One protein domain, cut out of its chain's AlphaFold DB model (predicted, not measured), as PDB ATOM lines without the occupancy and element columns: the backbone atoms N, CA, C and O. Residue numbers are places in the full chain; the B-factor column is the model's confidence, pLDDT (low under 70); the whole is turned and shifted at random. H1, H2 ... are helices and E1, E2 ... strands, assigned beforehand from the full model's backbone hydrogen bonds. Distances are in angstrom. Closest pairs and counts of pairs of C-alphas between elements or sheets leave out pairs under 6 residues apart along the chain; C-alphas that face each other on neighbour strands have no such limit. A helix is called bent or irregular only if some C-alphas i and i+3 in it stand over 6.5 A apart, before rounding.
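What this domain is: This is residues 61 to 209 of the 209 residues of an uncharacterized protein of Acidobacteria bacterium (UniProt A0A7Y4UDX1). A short helix, H4, sits in the middle between H1 and the long, kinked H6, while H2, H5, H7 and H8 cluster at one end of the body. From H6 a long link leads to E1 at the opposite end, and residues 173 to 184 sweep round the periphery back to H7. The printed part has 149 residues with eight named helices and one named strand, in the order H1, H2, H3, H4, H5, H6, E1, H7, H8; its class is mostly helix. It is compact and rounded, with a radius of gyration of the C-alphas of 15.4 A and spans of 42 by 37 by 28 A.

Where its parts are: H1, residues 61 to 75, starts at C-alpha 61 (136.214, 102.905, 53.580) and is 21.1 A long. H2 is residues 77 to 86, H3 94 to 98, H4 113 to 118 and H5 122 to 131. H6, residues 133 to 157, is the longest helix at 33.4 A, from C-alpha 133 (120.992, 118.174, 66.011), with a kink of 51 degrees near residue 149. E1 is residues 169 to 172 and H7 185 to 194; H7 is irregular, with C-alphas 187 and 190 7.2 A apart. H8, residues 196 to 207, is 17.1 A long and ends at C-alpha 207 (107.277, 116.154, 43.733).

How they stand to each other: H1 touches H4 about perpendicular at 83 degrees, the closest C-alphas being those of Asp 69 and Thr 113, 5.1 A apart. H4 also touches H6, with C-alphas 118 and 143 3.9 A apart; H1 and H6 are apart. H5 and H6 form a helical hairpin, touching through residues 135 to 140 of H6 alone, with C-alphas 129 and 136 closest at 4.1 A. H8 touches H5 with residues 199 to 203 alone, at a shallow tilt of 25 degrees, opposite ways; C-alphas 123 and 199 are closest at 5.6 A. H8 also touches H2, where C-alphas 80 and 196 are closest at 5.9 A. H7 touches H5, closest at C-alphas 131 and 191, 6.4 A, and touches residues 70 to 75 of H1 alone, closest at C-alphas 75 and 185, 3.9 A. H3 touches no helix. E1 pairs with no named strand; its closest C-alpha to H6 is that of Arg 169, 6.6 A from that of Arg 152. Every O i to N i+4 pair is within hydrogen-bond range in H1, H2, H3, H4, H5 and H8; H6 has 18 of 21 and H7 4 of 6.

The domain as a whole: The C-alphas of Leu 171 and Ser 194 are the two farthest apart, at 42.9 A. The printed part has no cut and ends at the chain's last residue. The links H3 to H4, H6 to E1 and E1 to H7 are long. Mean pLDDT of the printed part is 74.3; it is under 70 at residues 89 to 118, 149, 151 to 167 and 207 to 209.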
ATOM      1  N   ARG A  61     137.513 102.788  54.252       81.38
ATOM      2  CA  ARG A  61     136.214 102.905  53.580       81.38
ATOM      3  C   ARG A  61     135.209 101.854  54.064       81.38
ATOM      4  O   ARG A  61     134.038 102.175  54.252       81.38
ATOM      5  N   ASP A  62     135.663 100.622  54.269       79.56
ATOM      6  CA  ASP A  62     134.801  99.518  54.696       79.56
ATOM      7  C   ASP A  62     134.345  99.688  56.151       79.56
ATOM      8  O   ASP A  62     133.182  99.434  56.455       79.56
ATOM      9  N   GLU A  63     135.203 100.204  57.034       85.00
ATOM     10  CA  GLU A  63     134.815 100.546  58.409       85.00
ATOM     11  C   GLU A  63     133.810 101.700  58.449       85.00
ATOM     12  O   GLU A  63     132.827 101.629  59.188       85.00
ATOM     13  N   LEU A  64     134.006 102.737  57.629       85.25
ATOM     14  CA  LEU A  64     133.043 103.830  57.500       85.25
ATOM     15  C   LEU A  64     131.681 103.314  57.014       85.25
ATOM     16  O   LEU A  64     130.648 103.659  57.589       85.25
ATOM     17  N   ILE A  65     131.676 102.473  55.973       80.06
ATOM     18  CA  ILE A  65     130.456 101.833  55.468       80.06
ATOM     19  C   ILE A  65     129.794 101.020  56.579       80.06
ATOM     20  O   ILE A  65     128.603 101.198  56.809       80.06
ATOM     21  N   ALA A  66     130.550 100.187  57.297       81.00
ATOM     22  CA  ALA A  66     130.018  99.332  58.352       81.00
ATOM     23  C   ALA A  66     129.391 100.133  59.506       81.00
ATOM     24  O   ALA A  66     128.314  99.779  59.990       81.00
ATOM     25  N   GLN A  67     130.016 101.236  59.931       85.62
ATOM     26  CA  GLN A  67     129.455 102.097  60.976       85.62
ATOM     27  C   GLN A  67     128.144 102.757  60.536       85.62
ATOM     28  O   GLN A  67     127.169 102.772  61.291       85.62
ATOM     29  N   LEU A  68     128.096 103.269  59.304       84.25
ATOM     30  CA  LEU A  68     126.878 103.854  58.752       84.25
ATOM     31  C   LEU A  68     125.793 102.787  58.564       84.25
ATOM     32  O   LEU A  68     124.645 103.023  58.931       84.25
ATOM     33  N   ASP A  69     126.149 101.600  58.072       78.62
ATOM     34  CA  ASP A  69     125.238 100.460  57.919       78.62
ATOM     35  C   ASP A  69     124.547 100.117  59.230       78.62
ATOM     36  O   ASP A  69     123.316 100.017  59.286       78.62
ATOM     37  N   GLN A  70     125.328 100.000  60.300       82.12
ATOM     38  CA  GLN A  70     124.802  99.712  61.624       82.12
ATOM     39  C   GLN A  70     123.842 100.813  62.102       82.12
ATOM     40  O   GLN A  70     122.750 100.522  62.604       82.12
ATOM     41  N   PHE A  71     124.208 102.080  61.903       87.31
ATOM     42  CA  PHE A  71     123.364 103.220  62.257       87.31
ATOM     43  C   PHE A  71     122.029 103.229  61.494       87.31
ATOM     44  O   PHE A  71     120.959 103.323  62.101       87.31
ATOM     45  N   PHE A  72     122.054 103.110  60.166       82.50
ATOM     46  CA  PHE A  72     120.843 103.179  59.341       82.50
ATOM     47  C   PHE A  72     119.913 101.984  59.555       82.50
ATOM     48  O   PHE A  72     118.691 102.149  59.573       82.50
ATOM     49  N   THR A  73     120.489 100.805  59.796       79.56
ATOM     50  CA  THR A  73     119.732  99.588  60.119       79.56
ATOM     51  C   THR A  73     118.960  99.740  61.428       79.56
ATOM     52  O   THR A  73     117.803  99.333  61.524       79.56
ATOM     53  N   THR A  74     119.566 100.367  62.437       86.12
ATOM     54  CA  THR A  74     118.969 100.469  63.778       86.12
ATOM     55  C   THR A  74     118.090 101.709  63.968       86.12
ATOM     56  O   THR A  74     117.120 101.649  64.719       86.12
ATOM     57  N   SER A  75     118.339 102.797  63.234       86.75
ATOM     58  CA  SER A  75     117.601 104.072  63.350       86.75
ATOM     59  C   SER A  75     116.199 104.090  62.751       86.75
ATOM     60  O   SER A  75     115.439 105.018  63.005       86.75
ATOM     61  N   GLY A  76     115.825 103.092  61.949       83.31
ATOM     62  CA  GLY A  76     114.544 103.090  61.234       83.31
ATOM     63  C   GLY A  76     114.528 103.972  59.980       83.31
ATOM     64  O   GLY A  76     113.538 103.978  59.255       83.31
ATOM     65  N   VAL A  77     115.634 104.643  59.639       84.69
ATOM     66  CA  VAL A  77     115.786 105.379  58.369       84.69
ATOM     67  C   VAL A  77     115.380 104.526  57.166       84.69
ATOM     68  O   VAL A  77     114.653 105.002  56.295       84.69
ATOM     69  N   PHE A  78     115.795 103.256  57.120       78.62
ATOM     70  CA  PHE A  78     115.425 102.369  56.018       78.62
ATOM     71  C   PHE A  78     113.928 102.097  55.919       78.62
ATOM     72  O   PHE A  78     113.424 101.956  54.806       78.62
ATOM     73  N   ASP A  79     113.203 102.098  57.036       81.88
ATOM     74  CA  ASP A  79     111.751 101.946  57.019       81.88
ATOM     75  C   ASP A  79     111.089 103.172  56.376       81.88
ATOM     76  O   ASP A  79     110.205 103.019  55.532       81.88
ATOM     77  N   ILE A  80     111.564 104.385  56.684       83.44
ATOM     78  CA  ILE A  80     111.094 105.616  56.027       83.44
ATOM     79  C   ILE A  80     111.454 105.609  54.538       83.44
ATOM     80  O   ILE A  80     110.580 105.828  53.701       83.44
ATOM     81  N   CYS A  81     112.709 105.316  54.186       78.69
ATOM     82  CA  CYS A  81     113.158 105.276  52.792       78.69
ATOM     83  C   CYS A  81     112.372 104.252  51.962       78.69
ATOM     84  O   CYS A  81     111.961 104.559  50.842       78.69
ATOM     85  N   ARG A  82     112.102 103.063  52.519       78.00
ATOM     86  CA  ARG A  82     111.257 102.041  51.888       78.00
ATOM     87  C   ARG A  82     109.849 102.576  51.633       78.00
ATOM     88  O   ARG A  82     109.362 102.463  50.512       78.00
ATOM     89  N   ARG A  83     109.216 103.210  52.627       80.94
ATOM     90  CA  ARG A  83     107.874 103.805  52.478       80.94
ATOM     91  C   ARG A  83     107.854 104.924  51.433       80.94
ATOM     92  O   ARG A  83     106.918 104.986  50.640       80.94
ATOM     93  N   CYS A  84     108.882 105.776  51.390       78.50
ATOM     94  CA  CYS A  84     109.027 106.800  50.350       78.50
ATOM     95  C   CYS A  84     109.089 106.162  48.956       78.50
ATOM     96  O   CYS A  84     108.433 106.626  48.026       78.50
ATOM     97  N   HIS A  85     109.855 105.077  48.812       73.81
ATOM     98  CA  HIS A  85     109.984 104.353  47.551       73.81
ATOM     99  C   HIS A  85     108.664 103.705  47.114       73.81
ATOM    100  O   HIS A  85     108.247 103.883  45.973       73.81
ATOM    101  N   GLU A  86     107.981 102.999  48.018       75.19
ATOM    102  CA  GLU A  86     106.678 102.364  47.762       75.19
ATOM    103  C   GLU A  86     105.598 103.375  47.348       75.19
ATOM    104  O   GLU A  86     104.739 103.059  46.531       75.19
ATOM    105  N   GLN A  87     105.657 104.600  47.876       75.44
ATOM    106  CA  GLN A  87     104.725 105.681  47.540       75.44
ATOM    107  C   GLN A  87     105.149 106.502  46.316       75.44
ATOM    108  O   GLN A  87     104.471 107.462  45.962       75.44
ATOM    109  N   GLY A  88     106.278 106.165  45.691       71.00
ATOM    110  CA  GLY A  88     106.789 106.877  44.526       71.00
ATOM    111  C   GLY A  88     107.431 108.234  44.822       71.00
ATOM    112  O   GLY A  88     107.953 108.815  43.883       71.00
ATOM    113  N   THR A  89     107.518 108.670  46.089       69.75
ATOM    114  CA  THR A  89     107.917 110.038  46.514       69.75
ATOM    115  C   THR A  89     109.419 110.361  46.401       69.75
ATOM    116  O   THR A  89     109.912 111.422  46.821       69.75
ATOM    117  N   GLY A  90     110.181 109.402  45.866       60.47
ATOM    118  CA  GLY A  90     111.406 109.676  45.118       60.47
ATOM    119  C   GLY A  90     112.557 110.349  45.853       60.47
ATOM    120  O   GLY A  90     113.302 111.104  45.237       60.47
ATOM    121  N   CYS A  91     112.764 110.082  47.144       63.06
ATOM    122  CA  CYS A  91     113.949 110.597  47.842       63.06
ATOM    123  C   CYS A  91     115.269 109.985  47.344       63.06
ATOM    124  O   CYS A  91     116.321 110.602  47.497       63.06
ATOM    125  N   CYS A  92     115.220 108.782  46.770       59.53
ATOM    126  CA  CYS A  92     116.396 108.101  46.249       59.53
ATOM    127  C   CYS A  92     116.658 108.528  44.796       59.53
ATOM    128  O   CYS A  92     115.706 108.590  44.010       59.53
ATOM    129  N   PRO A  93     117.924 108.765  44.402       55.78
ATOM    130  CA  PRO A  93     118.247 109.108  43.024       55.78
ATOM    131  C   PRO A  93     117.729 108.026  42.057       55.78
ATOM    132  O   PRO A  93     117.670 106.849  42.434       55.78
ATOM    133  N   PRO A  94     117.383 108.373  40.800       50.53
ATOM    134  CA  PRO A  94     116.913 107.410  39.802       50.53
ATOM    135  C   PRO A  94     117.841 106.205  39.645       50.53
ATOM    136  O   PRO A  94     117.393 105.110  39.353       50.53
ATOM    137  N   THR A  95     119.131 106.365  39.917       46.31
ATOM    138  CA  THR A  95     120.128 105.293  39.906       46.31
ATOM    139  C   THR A  95     119.947 104.264  41.027       46.31
ATOM    140  O   THR A  95     120.160 103.076  40.802       46.31
ATOM    141  N   CYS A  96     119.435 104.668  42.191       49.56
ATOM    142  CA  CYS A  96     118.955 103.751  43.228       49.56
ATOM    143  C   CYS A  96     117.712 102.967  42.754       49.56
ATOM    144  O   CYS A  96     117.564 101.795  43.095       49.56
ATOM    145  N   ARG A  97     116.878 103.569  41.884       44.50
ATOM    146  CA  ARG A  97     115.778 102.880  41.173       44.50
ATOM    147  C   ARG A  97     116.297 101.941  40.063       44.50
ATOM    148  O   ARG A  97     115.726 100.879  39.861       44.50
ATOM    149  N   ILE A  98     117.394 102.290  39.374       39.84
ATOM    150  CA  ILE A  98     118.011 101.509  38.270       39.84
ATOM    151  C   ILE A  98     118.782 100.274  38.769       39.84
ATOM    152  O   ILE A  98     119.004  99.333  38.010       39.84
ATOM    153  N   LEU A  99     119.164 100.219  40.049       40.59
ATOM    154  CA  LEU A  99     119.714  99.002  40.663       40.59
ATOM    155  C   LEU A  99     118.657  97.895  40.874       40.59
ATOM    156  O   LEU A  99     118.985  96.833  41.397       40.59
ATOM    157  N   GLN A 100     117.415  98.118  40.432       51.69
ATOM    158  CA  GLN A 100     116.333  97.140  40.395       51.69
ATOM    159  C   GLN A 100     116.007  96.773  38.939       51.69
ATOM    160  O   GLN A 100     115.981  97.628  38.054       51.69
ATOM    161  N   ALA A 101     115.695  95.502  38.688       41.03
ATOM    162  CA  ALA A 101     114.889  95.157  37.522       41.03
ATOM    163  C   ALA A 101     113.426  95.574  37.795       41.03
ATOM    164  O   ALA A 101     112.985  95.473  38.947       41.03
ATOM    165  N   PRO A 102     112.652  96.007  36.783       40.97
ATOM    166  CA  PRO A 102     111.231  96.297  36.958       40.97
ATOM    167  C   PRO A 102     110.507  95.098  37.597       40.97
ATOM    168  O   PRO A 102     110.545  93.998  37.050       40.97
ATOM    169  N   GLY A 103     109.871  95.301  38.758       43.81
ATOM    170  CA  GLY A 103     109.066  94.277  39.442       43.81
ATOM    171  C   GLY A 103     109.692  93.586  40.663       43.81
ATOM    172  O   GLY A 103     109.087  92.646  41.171       43.81
ATOM    173  N   GLN A 104     110.855  94.021  41.170       44.62
ATOM    174  CA  GLN A 104     111.430  93.484  42.417       44.62
ATOM    175  C   GLN A 104     111.514  94.539  43.531       44.62
ATOM    176  O   GLN A 104     112.208  95.540  43.398       44.62
ATOM    177  N   SER A 105     110.845  94.285  44.661       46.88
ATOM    178  CA  SER A 105     110.685  95.206  45.803       46.88
ATOM    179  C   SER A 105     111.803  95.160  46.858       46.88
ATOM    180  O   SER A 105     111.688  95.800  47.899       46.88
ATOM    181  N   ASN A 106     112.893  94.419  46.630       48.28
ATOM    182  CA  ASN A 106     113.888  94.141  47.680       48.28
ATOM    183  C   ASN A 106     115.115  95.076  47.650       48.28
ATOM    184  O   ASN A 106     116.086  94.842  48.367       48.28
ATOM    185  N   GLY A 107     115.086  96.151  46.853       44.69
ATOM    186  CA  GLY A 107     116.243  97.011  46.547       44.69
ATOM    187  C   GLY A 107     116.888  97.766  47.722       44.69
ATOM    188  O   GLY A 107     117.945  98.363  47.538       44.69
ATOM    189  N   CYS A 108     116.298  97.720  48.920       46.78
ATOM    190  CA  CYS A 108     116.868  98.293  50.146       46.78
ATOM    191  C   CYS A 108     117.210  97.249  51.226       46.78
ATOM    192  O   CYS A 108     117.684  97.633  52.288       46.78
ATOM    193  N   GLN A 109     116.966  95.950  51.002       45.28
ATOM    194  CA  GLN A 109     117.124  94.936  52.057       45.28
ATOM    195  C   GLN A 109     118.574  94.502  52.303       45.28
ATOM    196  O   GLN A 109     118.868  93.967  53.367       45.28
ATOM    197  N   SER A 110     119.489  94.724  51.356       44.34
ATOM    198  CA  SER A 110     120.882  94.300  51.508       44.34
ATOM    199  C   SER A 110     121.858  95.350  50.983       44.34
ATOM    200  O   SER A 110     122.124  95.401  49.783       44.34
ATOM    201  N   GLY A 111     122.390  96.147  51.910       49.59
ATOM    202  CA  GLY A 111     123.730  96.734  51.866       49.59
ATOM    203  C   GLY A 111     124.078  97.598  50.655       49.59
ATOM    204  O   GLY A 111     124.390  97.076  49.584       49.59
ATOM    205  N   LYS A 112     124.146  98.919  50.881       51.88
ATOM    206  CA  LYS A 112     125.124  99.841  50.261       51.88
ATOM    207  C   LYS A 112     124.999 101.234  50.891       51.88
ATOM    208  O   LYS A 112     124.435 102.170  50.328       51.88
ATOM    209  N   THR A 113     125.541 101.304  52.105       57.41
ATOM    210  CA  THR A 113     125.197 102.243  53.183       57.41
ATOM    211  C   THR A 113     125.599 103.688  53.009       57.41
ATOM    212  O   THR A 113     124.820 104.631  53.133       57.41
ATOM    213  N   LEU A 114     126.890 103.828  52.710       53.38
ATOM    214  CA  LEU A 114     127.569 105.104  52.537       53.38
ATOM    215  C   LEU A 114     126.905 105.920  51.426       53.38
ATOM    216  O   LEU A 114     126.711 107.114  51.594       53.38
ATOM    217  N   TYR A 115     126.424 105.260  50.368       62.38
ATOM    218  CA  TYR A 115     125.614 105.909  49.341       62.38
ATOM    219  C   TYR A 115     124.291 106.437  49.906       62.38
ATOM    220  O   TYR A 115     123.949 107.594  49.696       62.38
ATOM    221  N   CYS A 116     123.541 105.644  50.674       60.88
ATOM    222  CA  CYS A 116     122.302 106.125  51.290       60.88
ATOM    223  C   CYS A 116     122.539 107.316  52.228       60.88
ATOM    224  O   CYS A 116     121.776 108.276  52.168       60.88
ATOM    225  N   ALA A 117     123.615 107.292  53.022       59.41
ATOM    226  CA  ALA A 117     124.024 108.408  53.877       59.41
ATOM    227  C   ALA A 117     124.252 109.691  53.068       59.41
ATOM    228  O   ALA A 117     123.806 110.775  53.442       59.41
ATOM    229  N   THR A 118     124.897 109.550  51.910       65.38
ATOM    230  CA  THR A 118     125.239 110.667  51.031       65.38
ATOM    231  C   THR A 118     124.069 111.118  50.156       65.38
ATOM    232  O   THR A 118     124.094 112.210  49.599       65.38
ATOM    233  N   PHE A 119     123.004 110.317  50.081       70.44
ATOM    234  CA  PHE A 119     121.767 110.626  49.359       70.44
ATOM    235  C   PHE A 119     120.557 110.834  50.266       70.44
ATOM    236  O   PHE A 119     119.439 110.902  49.755       70.44
ATOM    237  N   LEU A 120     120.738 110.995  51.583       77.50
ATOM    238  CA  LEU A 120     119.621 111.344  52.460       77.50
ATOM    239  C   LEU A 120     118.940 112.613  51.934       77.50
ATOM    240  O   LEU A 120     119.583 113.648  51.696       77.50
ATOM    241  N   CYS A 121     117.628 112.535  51.718       80.06
ATOM    242  CA  CYS A 121     116.864 113.696  51.293       80.06
ATOM    243  C   CYS A 121     116.810 114.730  52.419       80.06
ATOM    244  O   CYS A 121     116.909 114.396  53.601       80.06
ATOM    245  N   SER A 122     116.629 115.996  52.052       84.19
ATOM    246  CA  SER A 122     116.597 117.086  53.030       84.19
ATOM    247  C   SER A 122     115.489 116.899  54.072       84.19
ATOM    248  O   SER A 122     115.715 117.199  55.233       84.19
ATOM    249  N   ALA A 123     114.337 116.332  53.690       86.56
ATOM    250  CA  ALA A 123     113.249 116.037  54.627       86.56
ATOM    251  C   ALA A 123     113.679 115.046  55.724       86.56
ATOM    252  O   ALA A 123     113.435 115.282  56.901       86.56
ATOM    253  N   LEU A 124     114.381 113.971  55.354       87.69
ATOM    254  CA  LEU A 124     114.860 112.983  56.317       87.69
ATOM    255  C   LEU A 124     116.039 113.503  57.151       87.69
ATOM    256  O   LEU A 124     116.105 113.230  58.344       87.69
ATOM    257  N   LEU A 125     116.946 114.287  56.557       89.94
ATOM    258  CA  LEU A 125     118.013 114.960  57.311       89.94
ATOM    259  C   LEU A 125     117.452 115.932  58.354       89.94
ATOM    260  O   LEU A 125     117.987 116.006  59.459       89.94
ATOM    261  N   ASN A 126     116.380 116.652  58.021       90.94
ATOM    262  CA  ASN A 126     115.707 117.547  58.958       90.94
ATOM    263  C   ASN A 126     115.060 116.756  60.100       90.94
ATOM    264  O   ASN A 126     115.342 117.058  61.251       90.94
ATOM    265  N   ALA A 127     114.322 115.682  59.798       92.00
ATOM    266  CA  ALA A 127     113.725 114.831  60.829       92.00
ATOM    267  C   ALA A 127     114.774 114.205  61.768       92.00
ATOM    268  O   ALA A 127     114.575 114.142  62.978       92.00
ATOM    269  N   ILE A 128     115.932 113.791  61.236       91.50
ATOM    270  CA  ILE A 128     117.052 113.345  62.078       91.50
ATOM    271  C   ILE A 128     117.583 114.502  62.929       91.50
ATOM    272  O   ILE A 128     117.834 114.300  64.108       91.50
ATOM    273  N   SER A 129     117.708 115.707  62.366       92.94
ATOM    274  CA  SER A 129     118.171 116.896  63.100       92.94
ATOM    275  C   SER A 129     117.218 117.317  64.225       92.94
ATOM    276  O   SER A 129     117.668 117.885  65.214       92.94
ATOM    277  N   GLU A 130     115.918 117.048  64.088       91.75
ATOM    278  CA  GLU A 130     114.919 117.280  65.140       91.75
ATOM    279  C   GLU A 130     115.045 116.285  66.297       91.75
ATOM    280  O   GLU A 130     114.788 116.639  67.446       91.75
ATOM    281  N   CYS A 131     115.474 115.056  66.008       91.25
ATOM    282  CA  CYS A 131     115.749 114.045  67.027       91.25
ATOM    283  C   CYS A 131     117.129 114.260  67.681       91.25
ATOM    284  O   CYS A 131     117.278 114.106  68.890       91.25
ATOM    285  N   ASP A 132     118.139 114.613  66.880       92.00
ATOM    286  CA  ASP A 132     119.518 114.869  67.298       92.00
ATOM    287  C   ASP A 132     120.206 115.848  66.328       92.00
ATOM    288  O   ASP A 132     120.573 115.516  65.193       92.00
ATOM    289  N   VAL A 133     120.415 117.078  66.800       92.44
ATOM    290  CA  VAL A 133     120.992 118.174  66.011       92.44
ATOM    291  C   VAL A 133     122.439 117.895  65.599       92.44
ATOM    292  O   VAL A 133     122.830 118.236  64.479       92.44
ATOM    293  N   GLU A 134     123.256 117.306  66.475       90.50
ATOM    294  CA  GLU A 134     124.671 117.068  66.169       90.50
ATOM    295  C   GLU A 134     124.824 115.929  65.165       90.50
ATOM    296  O   GLU A 134     125.591 116.045  64.204       90.50
ATOM    297  N   LEU A 135     124.022 114.874  65.310       89.69
ATOM    298  CA  LEU A 135     123.945 113.801  64.328       89.69
ATOM    299  C   LEU A 135     123.437 114.307  62.972       89.69
ATOM    300  O   LEU A 135     124.006 113.968  61.934       89.69
ATOM    301  N   GLY A 136     122.414 115.163  62.962       89.69
ATOM    302  CA  GLY A 136     121.927 115.810  61.745       89.69
ATOM    303  C   GLY A 136     123.021 116.605  61.024       89.69
ATOM    304  O   GLY A 136     123.194 116.481  59.807       89.69
ATOM    305  N   ARG A 137     123.833 117.368  61.771       90.19
ATOM    306  CA  ARG A 137     125.003 118.083  61.227       90.19
ATOM    307  C   ARG A 137     126.065 117.132  60.692       90.19
ATOM    308  O   ARG A 137     126.610 117.401  59.622       90.19
ATOM    309  N   LEU A 138     126.347 116.039  61.399       88.19
ATOM    310  CA  LEU A 138     127.313 115.030  60.972       88.19
ATOM    311  C   LEU A 138     126.883 114.360  59.663       88.19
ATOM    312  O   LEU A 138     127.674 114.288  58.727       88.19
ATOM    313  N   LEU A 139     125.630 113.915  59.564       87.62
ATOM    314  CA  LEU A 139     125.098 113.281  58.356       87.62
ATOM    315  C   LEU A 139     125.024 114.262  57.182       87.62
ATOM    316  O   LEU A 139     125.312 113.887  56.046       87.62
ATOM    317  N   LYS A 140     124.694 115.532  57.444       88.44
ATOM    318  CA  LYS A 140     124.765 116.588  56.427       88.44
ATOM    319  C   LYS A 140     126.195 116.775  55.924       88.44
ATOM    320  O   LYS A 140     126.391 116.854  54.718       88.44
ATOM    321  N   TRP A 141     127.172 116.819  56.825       87.06
ATOM    322  CA  TRP A 141     128.584 116.922  56.469       87.06
ATOM    323  C   TRP A 141     129.069 115.695  55.677       87.06
ATOM    324  O   TRP A 141     129.694 115.846  54.632       87.06
ATOM    325  N   LEU A 142     128.707 114.480  56.105       84.88
ATOM    326  CA  LEU A 142     128.995 113.246  55.364       84.88
ATOM    327  C   LEU A 142     128.428 113.313  53.944       84.88
ATOM    328  O   LEU A 142     129.108 112.955  52.986       84.88
ATOM    329  N   LYS A 143     127.204 113.823  53.790       83.75
ATOM    330  CA  LYS A 143     126.590 114.045  52.483       83.75
ATOM    331  C   LYS A 143     127.354 115.047  51.615       83.75
ATOM    332  O   LYS A 143     127.484 114.788  50.422       83.75
ATOM    333  N   THR A 144     127.831 116.163  52.167       80.56
ATOM    334  CA  THR A 144     128.494 117.208  51.367       80.56
ATOM    335  C   THR A 144     129.947 116.884  51.050       80.56
ATOM    336  O   THR A 144     130.355 117.059  49.911       80.56
ATOM    337  N   GLU A 145     130.715 116.366  52.008       81.31
ATOM    338  CA  GLU A 145     132.166 116.206  51.835       81.31
ATOM    339  C   GLU A 145     132.555 114.788  51.414       81.31
ATOM    340  O   GLU A 145     133.342 114.584  50.487       81.31
ATOM    341  N   VAL A 146     131.984 113.776  52.068       78.81
ATOM    342  CA  VAL A 146     132.283 112.371  51.748       78.81
ATOM    343  C   VAL A 146     131.484 111.916  50.532       78.81
ATOM    344  O   VAL A 146     132.004 111.233  49.645       78.81
ATOM    345  N   GLY A 147     130.233 112.363  50.452       74.25
ATOM    346  CA  GLY A 147     129.305 112.011  49.390       74.25
ATOM    347  C   GLY A 147     129.738 112.416  48.005       74.25
ATOM    348  O   GLY A 147     129.541 111.633  47.085       74.25
ATOM    349  N   VAL A 148     130.383 113.568  47.845       70.25
ATOM    350  CA  VAL A 148     130.865 114.021  46.533       70.25
ATOM    351  C   VAL A 148     131.881 113.036  45.955       70.25
ATOM    352  O   VAL A 148     131.772 112.625  44.799       70.25
ATOM    353  N   THR A 149     132.840 112.589  46.762       69.94
ATOM    354  CA  THR A 149     133.894 111.680  46.292       69.94
ATOM    355  C   THR A 149     133.356 110.272  46.031       69.94
ATOM    356  O   THR A 149     133.677 109.654  45.012       69.94
ATOM    357  N   GLU A 150     132.483 109.776  46.909       75.12
ATOM    358  CA  GLU A 150     131.837 108.472  46.736       75.12
ATOM    359  C   GLU A 150     130.852 108.463  45.567       75.12
ATOM    360  O   GLU A 150     130.815 107.491  44.809       75.12
ATOM    361  N   TRP A 151     130.096 109.545  45.361       68.69
ATOM    362  CA  TRP A 151     129.202 109.710  44.217       68.69
ATOM    363  C   TRP A 151     129.959 109.620  42.900       68.69
ATOM    364  O   TRP A 151     129.562 108.874  42.011       68.69
ATOM    365  N   ARG A 152     131.109 110.285  42.790       69.75
ATOM    366  CA  ARG A 152     131.934 110.210  41.578       69.75
ATOM    367  C   ARG A 152     132.407 108.785  41.294       69.75
ATOM    368  O   ARG A 152     132.423 108.340  40.149       69.75
ATOM    369  N   VAL A 153     132.732 108.019  42.335       66.31
ATOM    370  CA  VAL A 153     133.017 106.584  42.195       66.31
ATOM    371  C   VAL A 153     131.774 105.794  41.785       66.31
ATOM    372  O   VAL A 153     131.855 104.918  40.922       66.31
ATOM    373  N   TYR A 154     130.615 106.114  42.349       63.28
ATOM    374  CA  TYR A 154     129.347 105.511  41.961       63.28
ATOM    375  C   TYR A 154     129.029 105.733  40.479       63.28
ATOM    376  O   TYR A 154     128.674 104.770  39.799       63.28
ATOM    377  N   GLU A 155     129.215 106.943  39.946       60.88
ATOM    378  CA  GLU A 155     129.031 107.243  38.517       60.88
ATOM    379  C   GLU A 155     129.968 106.425  37.615       60.88
ATOM    380  O   GLU A 155     129.620 106.090  36.480       60.88
ATOM    381  N   MET A 156     131.152 106.059  38.119       59.12
ATOM    382  CA  MET A 156     132.099 105.216  37.392       59.12
ATOM    383  C   MET A 156     131.718 103.731  37.390       59.12
ATOM    384  O   MET A 156     131.948 103.052  36.387       59.12
ATOM    385  N   PHE A 157     131.187 103.209  38.502       52.72
ATOM    386  CA  PHE A 157     130.843 101.787  38.648       52.72
ATOM    387  C   PHE A 157     129.426 101.447  38.188       52.72
ATOM    388  O   PHE A 157     129.166 100.312  37.779       52.72
ATOM    389  N   THR A 158     128.500 102.398  38.266       50.41
ATOM    390  CA  THR A 158     127.106 102.192  37.874       50.41
ATOM    391  C   THR A 158     126.850 102.663  36.448       50.41
ATOM    392  O   THR A 158     127.606 103.434  35.861       50.41
ATOM    393  N   ARG A 159     125.784 102.142  35.837       51.69
ATOM    394  CA  ARG A 159     125.408 102.414  34.442       51.69
ATOM    395  C   ARG A 159     124.766 103.801  34.281       51.69
ATOM    396  O   ARG A 159     123.730 103.910  33.636       51.69
ATOM    397  N   VAL A 160     125.349 104.851  34.862       54.66
ATOM    398  CA  VAL A 160     124.941 106.228  34.546       54.66
ATOM    399  C   VAL A 160     125.203 106.443  33.051       54.66
ATOM    400  O   VAL A 160     126.307 106.113  32.601       54.66
ATOM    401  N   PRO A 161     124.234 106.896  32.242       58.94
ATOM    402  CA  PRO A 161     124.480 107.197  30.833       58.94
ATOM    403  C   PRO A 161     125.617 108.214  30.683       58.94
ATOM    404  O   PRO A 161     125.778 109.085  31.535       58.94
ATOM    405  N   LEU A 162     126.455 108.065  29.656       63.62
ATOM    406  CA  LEU A 162     127.700 108.832  29.511       63.62
ATOM    407  C   LEU A 162     127.446 110.347  29.479       63.62
ATOM    408  O   LEU A 162     128.234 111.109  30.025       63.62
ATOM    409  N   GLU A 163     126.330 110.753  28.881       65.06
ATOM    410  CA  GLU A 163     125.832 112.122  28.761       65.06
ATOM    411  C   GLU A 163     125.457 112.784  30.097       65.06
ATOM    412  O   GLU A 163     125.342 114.006  30.159       65.06
ATOM    413  N   HIS A 164     125.276 111.994  31.158       60.12
ATOM    414  CA  HIS A 164     124.917 112.465  32.497       60.12
ATOM    415  C   HIS A 164     126.050 112.325  33.512       60.12
ATOM    416  O   HIS A 164     125.868 112.706  34.664       60.12
ATOM    417  N   ARG A 165     127.190 111.749  33.117       65.38
ATOM    418  CA  ARG A 165     128.346 111.618  34.008       65.38
ATOM    419  C   ARG A 165     129.069 112.945  34.105       65.38
ATOM    420  O   ARG A 165     129.242 113.625  33.089       65.38
ATOM    421  N   GLU A 166     129.577 113.260  35.288       64.94
ATOM    422  CA  GLU A 166     130.526 114.355  35.391       64.94
ATOM    423  C   GLU A 166     131.790 114.045  34.559       64.94
ATOM    424  O   GLU A 166     132.205 112.883  34.422       64.94
ATOM    425  N   PRO A 167     132.420 115.068  33.951       66.81
ATOM    426  CA  PRO A 167     133.657 114.884  33.192       66.81
ATOM    427  C   PRO A 167     134.834 114.470  34.091       66.81
ATOM    428  O   PRO A 167     135.833 113.940  33.596       66.81
ATOM    429  N   GLU A 168     134.712 114.705  35.397       70.12
ATOM    430  CA  GLU A 168     135.718 114.441  36.418       70.12
ATOM    431  C   GLU A 168     135.710 112.974  36.850       70.12
ATOM    432  O   GLU A 168     134.662 112.368  37.076       70.12
ATOM    433  N   ARG A 169     136.899 112.376  36.988       74.69
ATOM    434  CA  ARG A 169     137.035 110.985  37.434       74.69
ATOM    435  C   ARG A 169     138.012 110.877  38.596       74.69
ATOM    436  O   ARG A 169     139.171 111.260  38.436       74.69
ATOM    437  N   PRO A 170     137.627 110.285  39.738       77.12
ATOM    438  CA  PRO A 170     138.585 110.000  40.788       77.12
ATOM    439  C   PRO A 170     139.670 109.054  40.259       77.12
ATOM    440  O   PRO A 170     139.416 107.988  39.675       77.12
ATOM    441  N   LEU A 171     140.917 109.469  40.440       82.44
ATOM    442  CA  LEU A 171     142.083 108.644  40.194       82.44
ATOM    443  C   LEU A 171     142.124 107.540  41.248       82.44
ATOM    444  O   LEU A 171     142.107 106.366  40.893       82.44
ATOM    445  N   ILE A 172     142.064 107.909  42.522       80.69
ATOM    446  CA  ILE A 172     141.901 107.011  43.664       80.69
ATOM    447  C   ILE A 172     140.992 107.690  44.697       80.69
ATOM    448  O   ILE A 172     140.882 108.917  44.714       80.69
ATOM    449  N   LEU A 173     140.309 106.885  45.509       79.50
ATOM    450  CA  LEU A 173     139.594 107.377  46.686       79.50
ATOM    451  C   LEU A 173     140.584 107.780  47.787       79.50
ATOM    452  O   LEU A 173     141.710 107.275  47.782       79.50
ATOM    453  N   PRO A 174     140.167 108.634  48.738       81.75
ATOM    454  CA  PRO A 174     140.905 108.842  49.973       81.75
ATOM    455  C   PRO A 174     141.246 107.499  50.627       81.75
ATOM    456  O   PRO A 174     140.408 106.597  50.693       81.75
ATOM    457  N   GLU A 175     142.489 107.353  51.080       80.50
ATOM    458  CA  GLU A 175     142.962 106.115  51.714       80.50
ATOM    459  C   GLU A 175     142.329 105.905  53.089       80.50
ATOM    460  O   GLU A 175     142.000 104.780  53.464       80.50
ATOM    461  N   SER A 176     142.135 107.005  53.815       83.94
ATOM    462  CA  SER A 176     141.498 107.037  55.121       83.94
ATOM    463  C   SER A 176     140.379 108.074  55.141       83.94
ATOM    464  O   SER A 176     140.418 109.094  54.445       83.94
ATOM    465  N   TYR A 177     139.360 107.785  55.940       84.38
ATOM    466  CA  TYR A 177     138.208 108.633  56.168       84.38
ATOM    467  C   TYR A 177     138.209 109.126  57.618       84.38
ATOM    468  O   TYR A 177     138.734 108.457  58.515       84.38
ATOM    469  N   PRO A 178     137.590 110.287  57.867       82.25
ATOM    470  CA  PRO A 178     137.352 110.808  59.205       82.25
ATOM    471  C   PRO A 178     136.772 109.768  60.176       82.25
ATOM    472  O   PRO A 178     135.813 109.071  59.844       82.25
ATOM    473  N   LEU A 179     137.334 109.687  61.390       85.56
ATOM    474  CA  LEU A 179     136.725 108.936  62.491       85.56
ATOM    475  C   LEU A 179     135.362 109.549  62.817       85.56
ATOM    476  O   LEU A 179     135.253 110.763  63.010       85.56
ATOM    477  N   LEU A 180     134.334 108.708  62.900       83.88
ATOM    478  CA  LEU A 180     133.011 109.131  63.338       83.88
ATOM    479  C   LEU A 180     132.860 108.925  64.850       83.88
ATOM    480  O   LEU A 180     133.444 107.986  65.401       83.88
ATOM    481  N   PRO A 181     132.074 109.771  65.540       85.31
ATOM    482  CA  PRO A 181     131.590 109.425  66.870       85.31
ATOM    483  C   PRO A 181     130.707 108.170  66.797       85.31
ATOM    484  O   PRO A 181     130.179 107.830  65.737       85.31
ATOM    485  N   THR A 182     130.508 107.498  67.932       85.00
ATOM    486  CA  THR A 182     129.581 106.362  68.022       85.00
ATOM    487  C   THR A 182     128.184 106.777  67.559       85.00
ATOM    488  O   THR A 182     127.606 107.728  68.080       85.00
ATOM    489  N   LEU A 183     127.639 106.053  66.578       84.75
ATOM    490  CA  LEU A 183     126.320 106.317  66.005       84.75
ATOM    491  C   LEU A 183     125.275 105.364  66.602       84.75
ATOM    492  O   LEU A 183     125.167 104.207  66.196       84.75
ATOM    493  N   GLU A 184     124.471 105.845  67.549       86.75
ATOM    494  CA  GLU A 184     123.481 105.023  68.257       86.75
ATOM    495  C   GLU A 184     122.091 105.096  67.610       86.75
ATOM    496  O   GLU A 184     121.148 105.670  68.152       86.75
ATOM    497  N   GLY A 185     121.945 104.484  66.431       84.81
ATOM    498  CA  GLY A 185     120.694 104.544  65.664       84.81
ATOM    499  C   GLY A 185     119.466 104.075  66.455       84.81
ATOM    500  O   GLY A 185     118.411 104.701  66.383       84.81
ATOM    501  N   GLN A 186     119.611 103.039  67.283       90.06
ATOM    502  CA  GLN A 186     118.531 102.501  68.119       90.06
ATOM    503  C   GLN A 186     117.857 103.571  69.000       90.06
ATOM    504  O   GLN A 186     116.641 103.512  69.187       90.06
ATOM    505  N   LEU A 187     118.614 104.552  69.511       90.31
ATOM    506  CA  LEU A 187     118.075 105.614  70.366       90.31
ATOM    507  C   LEU A 187     117.137 106.553  69.603       90.31
ATOM    508  O   LEU A 187     116.137 107.009  70.152       90.31
ATOM    509  N   LEU A 188     117.417 106.789  68.320       89.88
ATOM    510  CA  LEU A 188     116.592 107.638  67.463       89.88
ATOM    511  C   LEU A 188     115.348 106.931  66.933       89.88
ATOM    512  O   LEU A 188     114.401 107.603  66.530       89.88
ATOM    513  N   ARG A 189     115.324 105.591  66.923       92.12
ATOM    514  CA  ARG A 189     114.315 104.816  66.189       92.12
ATOM    515  C   ARG A 189     112.887 105.239  66.507       92.12
ATOM    516  O   ARG A 189     112.108 105.488  65.593       92.12
ATOM    517  N   HIS A 190     112.533 105.328  67.786       92.75
ATOM    518  CA  HIS A 190     111.162 105.654  68.183       92.75
ATOM    519  C   HIS A 190     110.754 107.069  67.743       92.75
ATOM    520  O   HIS A 190     109.708 107.245  67.121       92.75
ATOM    521  N   GLN A 191     111.593 108.068  68.031       92.69
ATOM    522  CA  GLN A 191     111.326 109.464  67.676       92.69
ATOM    523  C   GLN A 191     111.282 109.649  66.158       92.69
ATOM    524  O   GLN A 191     110.311 110.188  65.631       92.69
ATOM    525  N   LEU A 192     112.258 109.102  65.435       91.69
ATOM    526  CA  LEU A 192     112.317 109.218  63.985       91.69
ATOM    527  C   LEU A 192     111.117 108.537  63.309       91.69
ATOM    528  O   LEU A 192     110.574 109.070  62.343       91.69
ATOM    529  N   MET A 193     110.653 107.392  63.824       93.00
ATOM    530  CA  MET A 193     109.446 106.738  63.298       93.00
ATOM    531  C   MET A 193     108.174 107.538  63.562       93.00
ATOM    532  O   MET A 193     107.264 107.481  62.737       93.00
ATOM    533  N   SER A 194     108.115 108.324  64.639       94.25
ATOM    534  CA  SER A 194     106.977 109.223  64.874       94.25
ATOM    535  C   SER A 194     106.898 110.371  63.857       94.25
ATOM    536  O   SER A 194     105.802 110.825  63.544       94.25
ATOM    537  N   LEU A 195     108.031 110.763  63.262       92.94
ATOM    538  CA  LEU A 195     108.116 111.785  62.209       92.94
ATOM    539  C   LEU A 195     107.943 111.214  60.791       92.94
ATOM    540  O   LEU A 195     107.932 111.956  59.810       92.94
ATOM    541  N   ALA A 196     107.809 109.892  60.641       90.06
ATOM    542  CA  ALA A 196     107.831 109.243  59.332       90.06
ATOM    543  C   ALA A 196     106.720 109.739  58.390       90.06
ATOM    544  O   ALA A 196     106.966 109.948  57.200       90.06
ATOM    545  N   ASP A 197     105.506 109.935  58.906       90.12
ATOM    546  CA  ASP A 197     104.363 110.385  58.103       90.12
ATOM    547  C   ASP A 197     104.521 111.834  57.636       90.12
ATOM    548  O   ASP A 197     104.150 112.165  56.505       90.12
ATOM    549  N   GLU A 198     105.137 112.675  58.467       89.94
ATOM    550  CA  GLU A 198     105.479 114.052  58.129       89.94
ATOM    551  C   GLU A 198     106.562 114.105  57.047       89.94
ATOM    552  O   GLU A 198     106.384 114.776  56.027       89.94
ATOM    553  N   VAL A 199     107.632 113.316  57.194       86.94
ATOM    554  CA  VAL A 199     108.681 113.188  56.168       86.94
ATOM    555  C   VAL A 199     108.074 112.780  54.824       86.94
ATOM    556  O   VAL A 199     108.391 113.375  53.790       86.94
ATOM    557  N   LEU A 200     107.166 111.800  54.822       86.44
ATOM    558  CA  LEU A 200     106.469 111.353  53.614       86.44
ATOM    559  C   LEU A 200     105.583 112.455  53.015       86.44
ATOM    560  O   LEU A 200     105.549 112.613  51.793       86.44
ATOM    561  N   ALA A 201     104.879 113.226  53.848       86.81
ATOM    562  CA  ALA A 201     104.031 114.327  53.400       86.81
ATOM    563  C   ALA A 201     104.840 115.452  52.738       86.81
ATOM    564  O   ALA A 201     104.495 115.872  51.631       86.81
ATOM    565  N   LEU A 202     105.946 115.874  53.359       86.31
ATOM    566  CA  LEU A 202     106.858 116.874  52.797       86.31
ATOM    567  C   LEU A 202     107.432 116.419  51.451       86.31
ATOM    568  O   LEU A 202     107.531 117.203  50.509       86.31
ATOM    569  N   ARG A 203     107.769 115.130  51.327       81.81
ATOM    570  CA  ARG A 203     108.271 114.569  50.068       81.81
ATOM    571  C   ARG A 203     107.230 114.571  48.953       81.81
ATOM    572  O   ARG A 203     107.587 114.906  47.830       81.81
ATOM    573  N   ARG A 204     105.961 114.272  49.251       82.06
ATOM    574  CA  ARG A 204     104.871 114.373  48.260       82.06
ATOM    575  C   ARG A 204     104.697 115.796  47.736       82.06
ATOM    576  O   ARG A 204     104.509 115.979  46.541       82.06
ATOM    577  N   GLN A 205     104.776 116.794  48.615       81.31
ATOM    578  CA  GLN A 205     104.650 118.198  48.212       81.31
ATOM    579  C   GLN A 205     105.773 118.618  47.259       81.31
ATOM    580  O   GLN A 205     105.509 119.304  46.282       81.31
ATOM    581  N   GLN A 206     107.001 118.159  47.512       72.69
ATOM    582  CA  GLN A 206     108.170 118.483  46.690       72.69
ATOM    583  C   GLN A 206     108.150 117.853  45.291       72.69
ATOM    584  O   GLN A 206     108.811 118.380  44.408       72.69
ATOM    585  N   GLU A 207     107.440 116.740  45.076       64.75
ATOM    586  CA  GLU A 207     107.277 116.154  43.733       64.75
ATOM    587  C   GLU A 207     106.153 116.797  42.913       64.75
ATOM    588  O   GLU A 207     106.134 116.662  41.693       64.75
ATOM    589  N   ALA A 208     105.196 117.462  43.568       58.25
ATOM    590  CA  ALA A 208     104.066 118.107  42.900       58.25
ATOM    591  C   ALA A 208     104.408 119.491  42.309       58.25
ATOM    592  O   ALA A 208     103.606 120.043  41.554       58.25
ATOM    593  N   THR A 209     105.567 120.044  42.673       52.91
ATOM    594  CA  THR A 209     106.164 121.293  42.163       52.91
ATOM    595  C   THR A 209     107.247 121.016  41.140       52.91
ATOM    596  O   THR A 209     107.264 121.732  40.116       52.91
TER     597      THR A 209